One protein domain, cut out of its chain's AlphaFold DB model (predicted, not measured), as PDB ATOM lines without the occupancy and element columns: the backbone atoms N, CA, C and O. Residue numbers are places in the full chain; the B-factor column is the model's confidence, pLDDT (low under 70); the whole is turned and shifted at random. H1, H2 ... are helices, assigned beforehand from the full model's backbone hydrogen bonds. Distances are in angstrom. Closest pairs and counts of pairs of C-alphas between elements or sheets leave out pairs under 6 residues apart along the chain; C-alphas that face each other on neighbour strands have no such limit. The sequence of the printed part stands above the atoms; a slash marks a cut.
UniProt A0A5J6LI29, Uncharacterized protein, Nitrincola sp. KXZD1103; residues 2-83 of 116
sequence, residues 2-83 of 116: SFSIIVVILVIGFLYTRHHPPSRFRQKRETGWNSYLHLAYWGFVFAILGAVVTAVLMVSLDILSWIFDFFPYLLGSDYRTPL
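Overview. This is residues 2 to 83 of the 116 residues of an uncharacterized protein of Nitrincola sp. KXZD1103 (UniProt A0A5J6LI29). One long helix, H3, makes the length, and the shorter H1 crosses it near its beginning, with the short H2 between them in the chain. Residues 48 to 68 and 70 to 75 of H3 stick out free. The 82 printed residues hold three named helices and no named strand, all helix; the whole is extended, radius of gyration of the C-alphas 22.2 A, spanning 70 by 29 by 14 A.

Arrangement. H3, residues 33 to 75, touches H1, residues 2 to 19, about perpendicular at 85 degrees, with residues 39 to 47 and 9 to 17 alone; the closest C-alphas, of Gly 43 and Gly 13, are 4.1 A apart. H2, residues 21 to 29, is close to H3 but not clearly touching; the closest C-alphas, of Gln 27 and Ser 35, are 5.9 A apart. H1, with residues 17 to 18 alone, and H2 only just touch, only at the corner, with 3 pairs of C-alphas within 8 A, the closest those of Thr 17 and Ser 23, 6.0 A. O i to N i+4 pairs within hydrogen-bond range number 35 of 39 in H3, 13 of 14 in H1 and 3 of 5 in H2.

Along the chain. H3 measures 65.2 A from first to last C-alpha, ending at C-alpha 75 (-26.334, -48.056, -11.938). H1 measures 27.1 A from C-alpha 2 (-44.750, -34.947, -59.270); H2 measures 13.5 A.

Size, cuts and confidence. The C-alphas farthest apart, of Thr 31 and Gly 76, are 70.5 A apart. The printed part has no cut, and both links are tight. The model's pLDDT is under 70 in residues 17 to 31, 73 to 74 and 76 to 83.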
ATOM      1  N   SER A   2     -46.169 -34.893 -58.866       71.94
ATOM      2  CA  SER A   2     -44.750 -34.947 -59.270       71.94
ATOM      3  C   SER A   2     -44.150 -33.606 -59.735       71.94
ATOM      4  O   SER A   2     -42.963 -33.363 -59.541       71.94
ATOM      5  N   PHE A   3     -44.954 -32.705 -60.317       81.81
ATOM      6  CA  PHE A   3     -44.458 -31.429 -60.859       81.81
ATOM      7  C   PHE A   3     -43.902 -30.486 -59.779       81.81
ATOM      8  O   PHE A   3     -42.884 -29.834 -59.996       81.81
ATOM      9  N   SER A   4     -44.514 -30.460 -58.591       80.19
ATOM     10  CA  SER A   4     -44.083 -29.599 -57.481       80.19
ATOM     11  C   SER A   4     -42.662 -29.920 -57.012       80.19
ATOM     12  O   SER A   4     -41.893 -29.011 -56.716       80.19
ATOM     13  N   ILE A   5     -42.288 -31.202 -57.008       80.75
ATOM     14  CA  ILE A   5     -40.953 -31.664 -56.602       80.75
ATOM     15  C   ILE A   5     -39.901 -31.171 -57.599       80.75
ATOM     16  O   ILE A   5     -38.856 -30.658 -57.206       80.75
ATOM     17  N   ILE A   6     -40.212 -31.253 -58.894       81.00
ATOM     18  CA  ILE A   6     -39.335 -30.777 -59.967       81.00
ATOM     19  C   ILE A   6     -39.116 -29.264 -59.824       81.00
ATOM     20  O   ILE A   6     -37.975 -28.811 -59.820       81.00
ATOM     21  N   VAL A   7     -40.180 -28.483 -59.609       84.38
ATOM     22  CA  VAL A   7     -40.074 -27.026 -59.403       84.38
ATOM     23  C   VAL A   7     -39.202 -26.684 -58.192       84.38
ATOM     24  O   VAL A   7     -38.345 -25.809 -58.294       84.38
ATOM     25  N   VAL A   8     -39.356 -27.391 -57.070       81.81
ATOM     26  CA  VAL A   8     -38.544 -27.164 -55.861       81.81
ATOM     27  C   VAL A   8     -37.062 -27.458 -56.117       81.81
ATOM     28  O   VAL A   8     -36.215 -26.630 -55.781       81.81
ATOM     29  N   ILE A   9     -36.737 -28.574 -56.780       81.44
ATOM     30  CA  ILE A   9     -35.354 -28.919 -57.157       81.44
ATOM     31  C   ILE A   9     -34.753 -27.832 -58.065       81.44
ATOM     32  O   ILE A   9     -33.602 -27.429 -57.874       81.44
ATOM     33  N   LEU A  10     -35.537 -27.307 -59.012       79.25
ATOM     34  CA  LEU A  10     -35.107 -26.235 -59.913       79.25
ATOM     35  C   LEU A  10     -34.875 -24.904 -59.174       79.25
ATOM     36  O   LEU A  10     -33.904 -24.208 -59.473       79.25
ATOM     37  N   VAL A  11     -35.720 -24.551 -58.200       81.94
ATOM     38  CA  VAL A  11     -35.569 -23.327 -57.387       81.94
ATOM     39  C   VAL A  11     -34.325 -23.405 -56.498       81.94
ATOM     40  O   VAL A  11     -33.557 -22.444 -56.436       81.94
ATOM     41  N   ILE A  12     -34.080 -24.555 -55.864       80.00
ATOM     42  CA  ILE A  12     -32.891 -24.775 -55.028       80.00
ATOM     43  C   ILE A  12     -31.614 -24.725 -55.883       80.00
ATOM     44  O   ILE A  12     -30.663 -24.020 -55.537       80.00
ATOM     45  N   GLY A  13     -31.609 -25.391 -57.045       75.12
ATOM     46  CA  GLY A  13     -30.494 -25.337 -57.996       75.12
ATOM     47  C   GLY A  13     -30.223 -23.921 -58.524       75.12
ATOM     48  O   GLY A  13     -29.066 -23.514 -58.674       75.12
ATOM     49  N   PHE A  14     -31.276 -23.123 -58.739       72.44
ATOM     50  CA  PHE A  14     -31.155 -21.717 -59.130       72.44
ATOM     51  C   PHE A  14     -30.529 -20.858 -58.023       72.44
ATOM     52  O   PHE A  14     -29.642 -20.051 -58.304       72.44
ATOM     53  N   LEU A  15     -30.941 -21.047 -56.766       74.62
ATOM     54  CA  LEU A  15     -30.414 -20.290 -55.628       74.62
ATOM     55  C   LEU A  15     -28.924 -20.588 -55.387       74.62
ATOM     56  O   LEU A  15     -28.137 -19.665 -55.176       74.62
ATOM     57  N   TYR A  16     -28.518 -21.853 -55.525       70.19
ATOM     58  CA  TYR A  16     -27.116 -22.272 -55.437       70.19
ATOM     59  C   TYR A  16     -26.256 -21.643 -56.547       70.19
ATOM     60  O   TYR A  16     -25.221 -21.026 -56.290       70.19
ATOM     61  N   THR A  17     -26.739 -21.700 -57.792       68.12
ATOM     62  CA  THR A  17     -26.040 -21.142 -58.961       68.12
ATOM     63  C   THR A  17     -25.896 -19.615 -58.879       68.12
ATOM     64  O   THR A  17     -24.914 -19.050 -59.358       68.12
ATOM     65  N   ARG A  18     -26.835 -18.913 -58.228       63.81
ATOM     66  CA  ARG A  18     -26.748 -17.460 -57.992       63.81
ATOM     67  C   ARG A  18     -25.622 -17.066 -57.040       63.81
ATOM     68  O   ARG A  18     -25.096 -15.963 -57.197       63.81
ATOM     69  N   HIS A  19     -25.274 -17.932 -56.090       66.62
ATOM     70  CA  HIS A  19     -24.293 -17.640 -55.047       66.62
ATOM     71  C   HIS A  19     -22.845 -17.913 -55.486       66.62
ATOM     72  O   HIS A  19     -21.915 -17.435 -54.837       66.62
ATOM     73  N   HIS A  20     -22.635 -18.654 -56.582       65.31
ATOM     74  CA  HIS A  20     -21.312 -18.955 -57.136       65.31
ATOM     75  C   HIS A  20     -21.060 -18.154 -58.434       65.31
ATOM     76  O   HIS A  20     -21.660 -18.433 -59.471       65.31
ATOM     77  N   PRO A  21     -20.151 -17.157 -58.433       56.25
ATOM     78  CA  PRO A  21     -19.878 -16.337 -59.613       56.25
ATOM     79  C   PRO A  21     -19.396 -17.098 -60.872       56.25
ATOM     80  O   PRO A  21     -19.819 -16.696 -61.959       56.25
ATOM     81  N   PRO A  22     -18.595 -18.193 -60.817       58.97
ATOM     82  CA  PRO A  22     -18.116 -18.863 -62.035       58.97
ATOM     83  C   PRO A  22     -19.195 -19.665 -62.786       58.97
ATOM     84  O   PRO A  22     -19.118 -19.792 -64.009       58.97
ATOM     85  N   SER A  23     -20.231 -20.170 -62.105       56.84
ATOM     86  CA  SER A  23     -21.331 -20.915 -62.748       56.84
ATOM     87  C   SER A  23     -22.292 -19.980 -63.494       56.84
ATOM     88  O   SER A  23     -22.794 -20.318 -64.568       56.84
ATOM     89  N   ARG A  24     -22.448 -18.743 -63.002       60.56
ATOM     90  CA  ARG A  24     -23.255 -17.684 -63.628       60.56
ATOM     91  C   ARG A  24     -22.763 -17.293 -65.029       60.56
ATOM     92  O   ARG A  24     -23.573 -16.955 -65.892       60.56
ATOM     93  N   PHE A  25     -21.449 -17.327 -65.265       55.88
ATOM     94  CA  PHE A  25     -20.857 -17.014 -66.574       55.88
ATOM     95  C   PHE A  25     -21.079 -18.127 -67.599       55.88
ATOM     96  O   PHE A  25     -21.283 -17.847 -68.778       55.88
ATOM     97  N   ARG A  26     -21.103 -19.382 -67.143       58.66
ATOM     98  CA  ARG A  26     -21.354 -20.559 -67.979       58.66
ATOM     99  C   ARG A  26     -22.829 -20.643 -68.375       58.66
ATOM    100  O   ARG A  26     -23.135 -20.815 -69.547       58.66
ATOM    101  N   GLN A  27     -23.734 -20.326 -67.448       60.59
ATOM    102  CA  GLN A  27     -25.172 -20.240 -67.720       60.59
ATOM    103  C   GLN A  27     -25.555 -19.118 -68.707       60.59
ATOM    104  O   GLN A  27     -26.530 -19.252 -69.436       60.59
ATOM    105  N   LYS A  28     -24.790 -18.015 -68.759       60.00
ATOM    106  CA  LYS A  28     -24.991 -16.935 -69.744       60.00
ATOM    107  C   LYS A  28     -24.462 -17.262 -71.148       60.00
ATOM    108  O   LYS A  28     -24.850 -16.580 -72.092       60.00
ATOM    109  N   ARG A  29     -23.565 -18.246 -71.282       62.50
ATOM    110  CA  ARG A  29     -22.990 -18.679 -72.572       62.50
ATOM    111  C   ARG A  29     -23.715 -19.877 -73.186       62.50
ATOM    112  O   ARG A  29     -23.646 -20.055 -74.394       62.50
ATOM    113  N   GLU A  30     -24.398 -20.673 -72.372       61.94
ATOM    114  CA  GLU A  30     -25.161 -21.850 -72.792       61.94
ATOM    115  C   GLU A  30     -26.593 -21.427 -73.170       61.94
ATOM    116  O   GLU A  30     -27.442 -21.209 -72.303       61.94
ATOM    117  N   THR A  31     -26.870 -21.271 -74.464       64.81
ATOM    118  CA  THR A  31     -28.216 -20.973 -74.973       64.81
ATOM    119  C   THR A  31     -28.975 -22.269 -75.286       64.81
ATOM    120  O   THR A  31     -28.440 -23.186 -75.903       64.81
ATOM    121  N   GLY A  32     -30.239 -22.363 -74.854       74.94
ATOM    122  CA  GLY A  32     -31.123 -23.502 -75.143       74.94
ATOM    123  C   GLY A  32     -31.319 -24.490 -73.982       74.94
ATOM    124  O   GLY A  32     -31.290 -24.118 -72.810       74.94
ATOM    125  N   TRP A  33     -31.559 -25.763 -74.315       72.44
ATOM    126  CA  TRP A  33     -31.963 -26.829 -73.378       72.44
ATOM    127  C   TRP A  33     -30.914 -27.164 -72.298       72.44
ATOM    128  O   TRP A  33     -31.268 -27.525 -71.175       72.44
ATOM    129  N   ASN A  34     -29.626 -26.975 -72.600       77.06
ATOM    130  CA  ASN A  34     -28.513 -27.319 -71.703       77.06
ATOM    131  C   ASN A  34     -28.476 -26.486 -70.412       77.06
ATOM    132  O   ASN A  34     -28.015 -26.969 -69.379       77.06
ATOM    133  N   SER A  35     -29.022 -25.267 -70.430       77.50
ATOM    134  CA  SER A  35     -29.092 -24.406 -69.241       77.50
ATOM    135  C   SER A  35     -30.019 -24.991 -68.166       77.50
ATOM    136  O   SER A  35     -29.676 -25.007 -66.984       77.50
ATOM    137  N   TYR A  36     -31.162 -25.557 -68.569       77.88
ATOM    138  CA  TYR A  36     -32.115 -26.184 -67.645       77.88
ATOM    139  C   TYR A  36     -31.569 -27.485 -67.050       77.88
ATOM    140  O   TYR A  36     -31.726 -27.728 -65.854       77.88
ATOM    141  N   LEU A  37     -30.877 -28.290 -67.862       77.25
ATOM    142  CA  LEU A  37     -30.241 -29.531 -67.412       77.25
ATOM    143  C   LEU A  37     -29.115 -29.264 -66.410       77.25
ATOM    144  O   LEU A  37     -28.982 -29.988 -65.426       77.25
ATOM    145  N   HIS A  38     -28.350 -28.190 -66.611       79.69
ATOM    146  CA  HIS A  38     -27.316 -27.784 -65.664       79.69
ATOM    147  C   HIS A  38     -27.910 -27.430 -64.292       79.69
ATOM    148  O   HIS A  38     -27.380 -27.842 -63.263       79.69
ATOM    149  N   LEU A  39     -29.039 -26.715 -64.263       79.69
ATOM    150  CA  LEU A  39     -29.736 -26.373 -63.017       79.69
ATOM    151  C   LEU A  39     -30.309 -27.609 -62.321       79.69
ATOM    152  O   LEU A  39     -30.183 -27.738 -61.102       79.69
ATOM    153  N   ALA A  40     -30.909 -28.518 -63.090       83.62
ATOM    154  CA  ALA A  40     -31.462 -29.761 -62.568       83.62
ATOM    155  C   ALA A  40     -30.373 -30.657 -61.956       83.62
ATOM    156  O   ALA A  40     -30.579 -31.214 -60.879       83.62
ATOM    157  N   TYR A  41     -29.199 -30.741 -62.592       84.25
ATOM    158  CA  TYR A  41     -28.057 -31.502 -62.081       84.25
ATOM    159  C   TYR A  41     -27.610 -31.008 -60.700       84.25
ATOM    160  O   TYR A  41     -27.512 -31.798 -59.763       84.25
ATOM    161  N   TRP A  42     -27.412 -29.696 -60.533       83.38
ATOM    162  CA  TRP A  42     -27.025 -29.131 -59.235       83.38
ATOM    163  C   TRP A  42     -28.113 -29.281 -58.170       83.38
ATOM    164  O   TRP A  42     -27.801 -29.579 -57.017       83.38
ATOM    165  N   GLY A  43     -29.387 -29.129 -58.546       82.88
ATOM    166  CA  GLY A  43     -30.505 -29.382 -57.638       82.88
ATOM    167  C   GLY A  43     -30.547 -30.837 -57.153       82.88
ATOM    168  O   GLY A  43     -30.785 -31.087 -55.973       82.88
ATOM    169  N   PHE A  44     -30.252 -31.797 -58.033       85.56
ATOM    170  CA  PHE A  44     -30.199 -33.217 -57.686       85.56
ATOM    171  C   PHE A  44     -29.027 -33.552 -56.755       85.56
ATOM    172  O   PHE A  44     -29.207 -34.264 -55.769       85.56
ATOM    173  N   VAL A  45     -27.843 -32.982 -57.004       86.56
ATOM    174  CA  VAL A  45     -26.678 -33.136 -56.116       86.56
ATOM    175  C   VAL A  45     -26.991 -32.627 -54.705       86.56
ATOM    176  O   VAL A  45     -26.668 -33.295 -53.724       86.56
ATOM    177  N   PHE A  46     -27.677 -31.487 -54.587       82.69
ATOM    178  CA  PHE A  46     -28.084 -30.955 -53.287       82.69
ATOM    179  C   PHE A  46     -29.126 -31.839 -52.586       82.69
ATOM    180  O   PHE A  46     -29.054 -32.025 -51.374       82.69
ATOM    181  N   ALA A  47     -30.060 -32.430 -53.336       84.75
ATOM    182  CA  ALA A  47     -31.033 -33.369 -52.782       84.75
ATOM    183  C   ALA A  47     -30.358 -34.627 -52.206       84.75
ATOM    184  O   ALA A  47     -30.696 -35.048 -51.101       84.75
ATOM    185  N   ILE A  48     -29.363 -35.184 -52.909       89.19
ATOM    186  CA  ILE A  48     -28.578 -36.323 -52.409       89.19
ATOM    187  C   ILE A  48     -27.796 -35.926 -51.156       89.19
ATOM    188  O   ILE A  48     -27.820 -36.654 -50.168       89.19
ATOM    189  N   LEU A  49     -27.138 -34.762 -51.160       88.88
ATOM    190  CA  LEU A  49     -26.417 -34.264 -49.985       88.88
ATOM    191  C   LEU A  49     -27.346 -34.086 -48.780       88.88
ATOM    192  O   LEU A  49     -26.995 -34.507 -47.681       88.88
ATOM    193  N   GLY A  50     -28.542 -33.529 -48.982       85.00
ATOM    194  CA  GLY A  50     -29.560 -33.416 -47.939       85.00
ATOM    195  C   GLY A  50     -29.957 -34.778 -47.372       85.00
ATOM    196  O   GLY A  50     -29.942 -34.957 -46.158       85.00
ATOM    197  N   ALA A  51     -30.218 -35.762 -48.238       86.12
ATOM    198  CA  ALA A  51     -30.542 -37.124 -47.817       86.12
ATOM    199  C   ALA A  51     -29.407 -37.770 -47.004       86.12
ATOM    200  O   ALA A  51     -29.664 -38.392 -45.974       86.12
ATOM    201  N   VAL A  52     -28.152 -37.578 -47.423       92.25
ATOM    202  CA  VAL A  52     -26.973 -38.076 -46.700       92.25
ATOM    203  C   VAL A  52     -26.849 -37.409 -45.332       92.25
ATOM    204  O   VAL A  52     -26.652 -38.101 -44.338       92.25
ATOM    205  N   VAL A  53     -27.011 -36.086 -45.245       92.25
ATOM    206  CA  VAL A  53     -26.954 -35.355 -43.968       92.25
ATOM    207  C   VAL A  53     -28.053 -35.826 -43.017       92.25
ATOM    208  O   VAL A  53     -27.776 -36.079 -41.846       92.25
ATOM    209  N   THR A  54     -29.284 -35.998 -43.505       91.00
ATOM    210  CA  THR A  54     -30.387 -36.520 -42.689       91.00
ATOM    211  C   THR A  54     -30.111 -37.947 -42.219       91.00
ATOM    212  O   THR A  54     -30.346 -38.250 -41.051       91.00
ATOM    213  N   ALA A  55     -29.569 -38.812 -43.080       88.56
ATOM    214  CA  ALA A  55     -29.204 -40.176 -42.706       88.56
ATOM    215  C   ALA A  55     -28.118 -40.200 -41.619       88.56
ATOM    216  O   ALA A  55     -28.258 -40.907 -40.625       88.56
ATOM    217  N   VAL A  56     -27.072 -39.382 -41.766       94.19
ATOM    218  CA  VAL A  56     -26.008 -39.250 -40.758       94.19
ATOM    219  C   VAL A  56     -26.572 -38.744 -39.431       94.19
ATOM    220  O   VAL A  56     -26.236 -39.288 -38.381       94.19
ATOM    221  N   LEU A  57     -27.463 -37.747 -39.464       92.31
ATOM    222  CA  LEU A  57     -28.094 -37.219 -38.257       92.31
ATOM    223  C   LEU A  57     -28.929 -38.294 -37.547       92.31
ATOM    224  O   LEU A  57     -28.790 -38.467 -36.340       92.31
ATOM    225  N   MET A  58     -29.734 -39.056 -38.288       87.69
ATOM    226  CA  MET A  58     -30.534 -40.152 -37.730       87.69
ATOM    227  C   MET A  58     -29.656 -41.210 -37.060       87.69
ATOM    228  O   MET A  58     -29.894 -41.562 -35.909       87.69
ATOM    229  N   VAL A  59     -28.594 -41.654 -37.736       90.62
ATOM    230  CA  VAL A  59     -27.647 -42.628 -37.173       90.62
ATOM    231  C   VAL A  59     -26.962 -42.069 -35.923       90.62
ATOM    232  O   VAL A  59     -26.799 -42.783 -34.938       90.62
ATOM    233  N   SER A  60     -26.595 -40.784 -35.917       90.00
ATOM    234  CA  SER A  60     -25.963 -40.162 -34.749       90.00
ATOM    235  C   SER A  60     -26.887 -40.104 -33.525       90.00
ATOM    236  O   SER A  60     -26.433 -40.344 -32.407       90.00
ATOM    237  N   LEU A  61     -28.182 -39.838 -33.731       89.94
ATOM    238  CA  LEU A  61     -29.189 -39.820 -32.668       89.94
ATOM    239  C   LEU A  61     -29.488 -41.225 -32.133       89.94
ATOM    240  O   LEU A  61     -29.710 -41.386 -30.933       89.94
ATOM    241  N   ASP A  62     -29.450 -42.235 -33.001       87.38
ATOM    242  CA  ASP A  62     -29.607 -43.629 -32.593       87.38
ATOM    243  C   ASP A  62     -28.437 -44.056 -31.697       87.38
ATOM    244  O   ASP A  62     -28.641 -44.444 -30.550       87.38
ATOM    245  N   ILE A  63     -27.194 -43.835 -32.138       89.75
ATOM    246  CA  ILE A  63     -25.995 -44.137 -31.338       89.75
ATOM    247  C   ILE A  63     -26.040 -43.429 -29.978       89.75
ATOM    248  O   ILE A  63     -25.699 -44.019 -28.954       89.75
ATOM    249  N   LEU A  64     -26.480 -42.169 -29.950       89.75
ATOM    250  CA  LEU A  64     -26.611 -41.416 -28.708       89.75
ATOM    251  C   LEU A  64     -27.649 -42.043 -27.762       89.75
ATOM    252  O   LEU A  64     -27.389 -42.140 -26.563       89.75
ATOM    253  N   SER A  65     -28.780 -42.510 -28.291       86.06
ATOM    254  CA  SER A  65     -29.797 -43.237 -27.518       86.06
ATOM    255  C   SER A  65     -29.226 -44.523 -26.916       86.06
ATOM    256  O   SER A  65     -29.343 -44.735 -25.714       86.06
ATOM    257  N   TRP A  66     -28.492 -45.310 -27.708       84.75
ATOM    258  CA  TRP A  66     -27.810 -46.518 -27.231       84.75
ATOM    259  C   TRP A  66     -26.814 -46.234 -26.098       84.75
ATOM    260  O   TRP A  66     -26.726 -46.998 -25.136       84.75
ATOM    261  N   ILE A  67     -26.071 -45.127 -26.181       86.31
ATOM    262  CA  ILE A  67     -25.142 -44.701 -25.124       86.31
ATOM    263  C   ILE A  67     -25.905 -44.346 -23.841       86.31
ATOM    264  O   ILE A  67     -25.491 -44.742 -22.749       86.31
ATOM    265  N   PHE A  68     -27.015 -43.614 -23.963       83.12
ATOM    266  CA  PHE A  68     -27.840 -43.245 -22.814       83.12
ATOM    267  C   PHE A  68     -28.540 -44.444 -22.174       83.12
ATOM    268  O   PHE A  68     -28.657 -44.461 -20.953       83.12
ATOM    269  N   ASP A  69     -28.933 -45.454 -22.950       80.31
ATOM    270  CA  ASP A  69     -29.541 -46.688 -22.439       80.31
ATOM    271  C   ASP A  69     -28.524 -47.618 -21.752       80.31
ATOM    272  O   ASP A  69     -28.878 -48.370 -20.841       80.31
ATOM    273  N   PHE A  70     -27.243 -47.548 -22.129       79.56
ATOM    274  CA  PHE A  70     -26.172 -48.312 -21.480       79.56
ATOM    275  C   PHE A  70     -25.838 -47.794 -20.070       79.56
ATOM    276  O   PHE A  70     -25.551 -48.574 -19.161       79.56
ATOM    277  N   PHE A  71     -25.890 -46.476 -19.864       73.50
ATOM    278  CA  PHE A  71     -25.519 -45.836 -18.599       73.50
ATOM    279  C   PHE A  71     -26.324 -46.315 -17.366       73.50
ATOM    280  O   PHE A  71     -25.708 -46.651 -16.351       73.50
ATOM    281  N   PRO A  72     -27.668 -46.410 -17.400       71.88
ATOM    282  CA  PRO A  72     -28.450 -46.854 -16.249       71.88
ATOM    283  C   PRO A  72     -28.374 -48.370 -16.001       71.88
ATOM    284  O   PRO A  72     -28.643 -48.801 -14.880       71.88
ATOM    285  N   TYR A  73     -27.928 -49.172 -16.980       69.94
ATOM    286  CA  TYR A  73     -27.644 -50.602 -16.785       69.94
ATOM    287  C   TYR A  73     -26.508 -50.826 -15.770       69.94
ATOM    288  O   TYR A  73     -26.524 -51.792 -15.011       69.94
ATOM    289  N   LEU A  74     -25.546 -49.897 -15.700       69.12
ATOM    290  CA  LEU A  74     -24.441 -49.939 -14.735       69.12
ATOM    291  C   LEU A  74     -24.843 -49.479 -13.325       69.12
ATOM    292  O   LEU A  74     -24.198 -49.861 -12.352       69.12
ATOM    293  N   LEU A  75     -25.895 -48.663 -13.203       72.44
ATOM    294  CA  LEU A  75     -26.334 -48.056 -11.938       72.44
ATOM    295  C   LEU A  75     -27.470 -48.824 -11.241       72.44
ATOM    296  O   LEU A  75     -27.910 -48.411 -10.170       72.44
ATOM    297  N   GLY A  76     -27.933 -49.947 -11.805       67.69
ATOM    298  CA  GLY A  76     -28.907 -50.835 -11.159       67.69
ATOM    299  C   GLY A  76     -30.272 -50.193 -10.875       67.69
ATOM    300  O   GLY A  76     -31.000 -50.669 -10.008       67.69
ATOM    301  N   SER A  77     -30.621 -49.104 -11.563       66.19
ATOM    302  CA  SER A  77     -31.934 -48.463 -11.442       66.19
ATOM    303  C   SER A  77     -32.894 -49.031 -12.485       66.19
ATOM    304  O   SER A  77     -32.527 -49.120 -13.648       66.19
ATOM    305  N   ASP A  78     -34.121 -49.365 -12.095       66.75
ATOM    306  CA  ASP A  78     -35.178 -49.863 -12.983       66.75
ATOM    307  C   ASP A  78     -35.765 -48.698 -13.814       66.75
ATOM    308  O   ASP A  78     -36.606 -47.926 -13.342       66.75
ATOM    309  N   TYR A  79     -35.276 -48.491 -15.040       61.50
ATOM    310  CA  TYR A  79     -35.770 -47.441 -15.935       61.50
ATOM    311  C   TYR A  79     -36.921 -47.980 -16.782       61.50
ATOM    312  O   TYR A  79     -36.748 -48.623 -17.814       61.50
ATOM    313  N   ARG A  80     -38.146 -47.659 -16.362       57.56
ATOM    314  CA  ARG A  80     -39.325 -47.718 -17.229       57.56
ATOM    315  C   ARG A  80     -39.029 -46.876 -18.479       57.56
ATOM    316  O   ARG A  80     -38.932 -45.657 -18.380       57.56
ATOM    317  N   THR A  81     -38.853 -47.542 -19.621       60.25
ATOM    318  CA  THR A  81     -38.464 -46.959 -20.917       60.25
ATOM    319  C   THR A  81     -39.190 -45.641 -21.205       60.25
ATOM    320  O   THR A  81     -40.424 -45.599 -21.084       60.25
ATOM    321  N   PRO A  82     -38.479 -44.575 -21.608       56.19
ATOM    322  CA  PRO A  82     -39.113 -43.304 -21.897       56.19
ATOM    323  C   PRO A  82     -40.005 -43.407 -23.145       56.19
ATOM    324  O   PRO A  82     -39.711 -44.110 -24.110       56.19
ATOM    325  N   LEU A  83     -41.122 -42.678 -23.114       54.97
ATOM    326  CA  LEU A  83     -42.200 -42.644 -24.115       54.97
ATOM    327  C   LEU A  83     -41.766 -42.253 -25.547       54.97
ATOM    328  O   LEU A  83     -42.576 -42.336 -26.465       54.97
TER     329      LEU A  83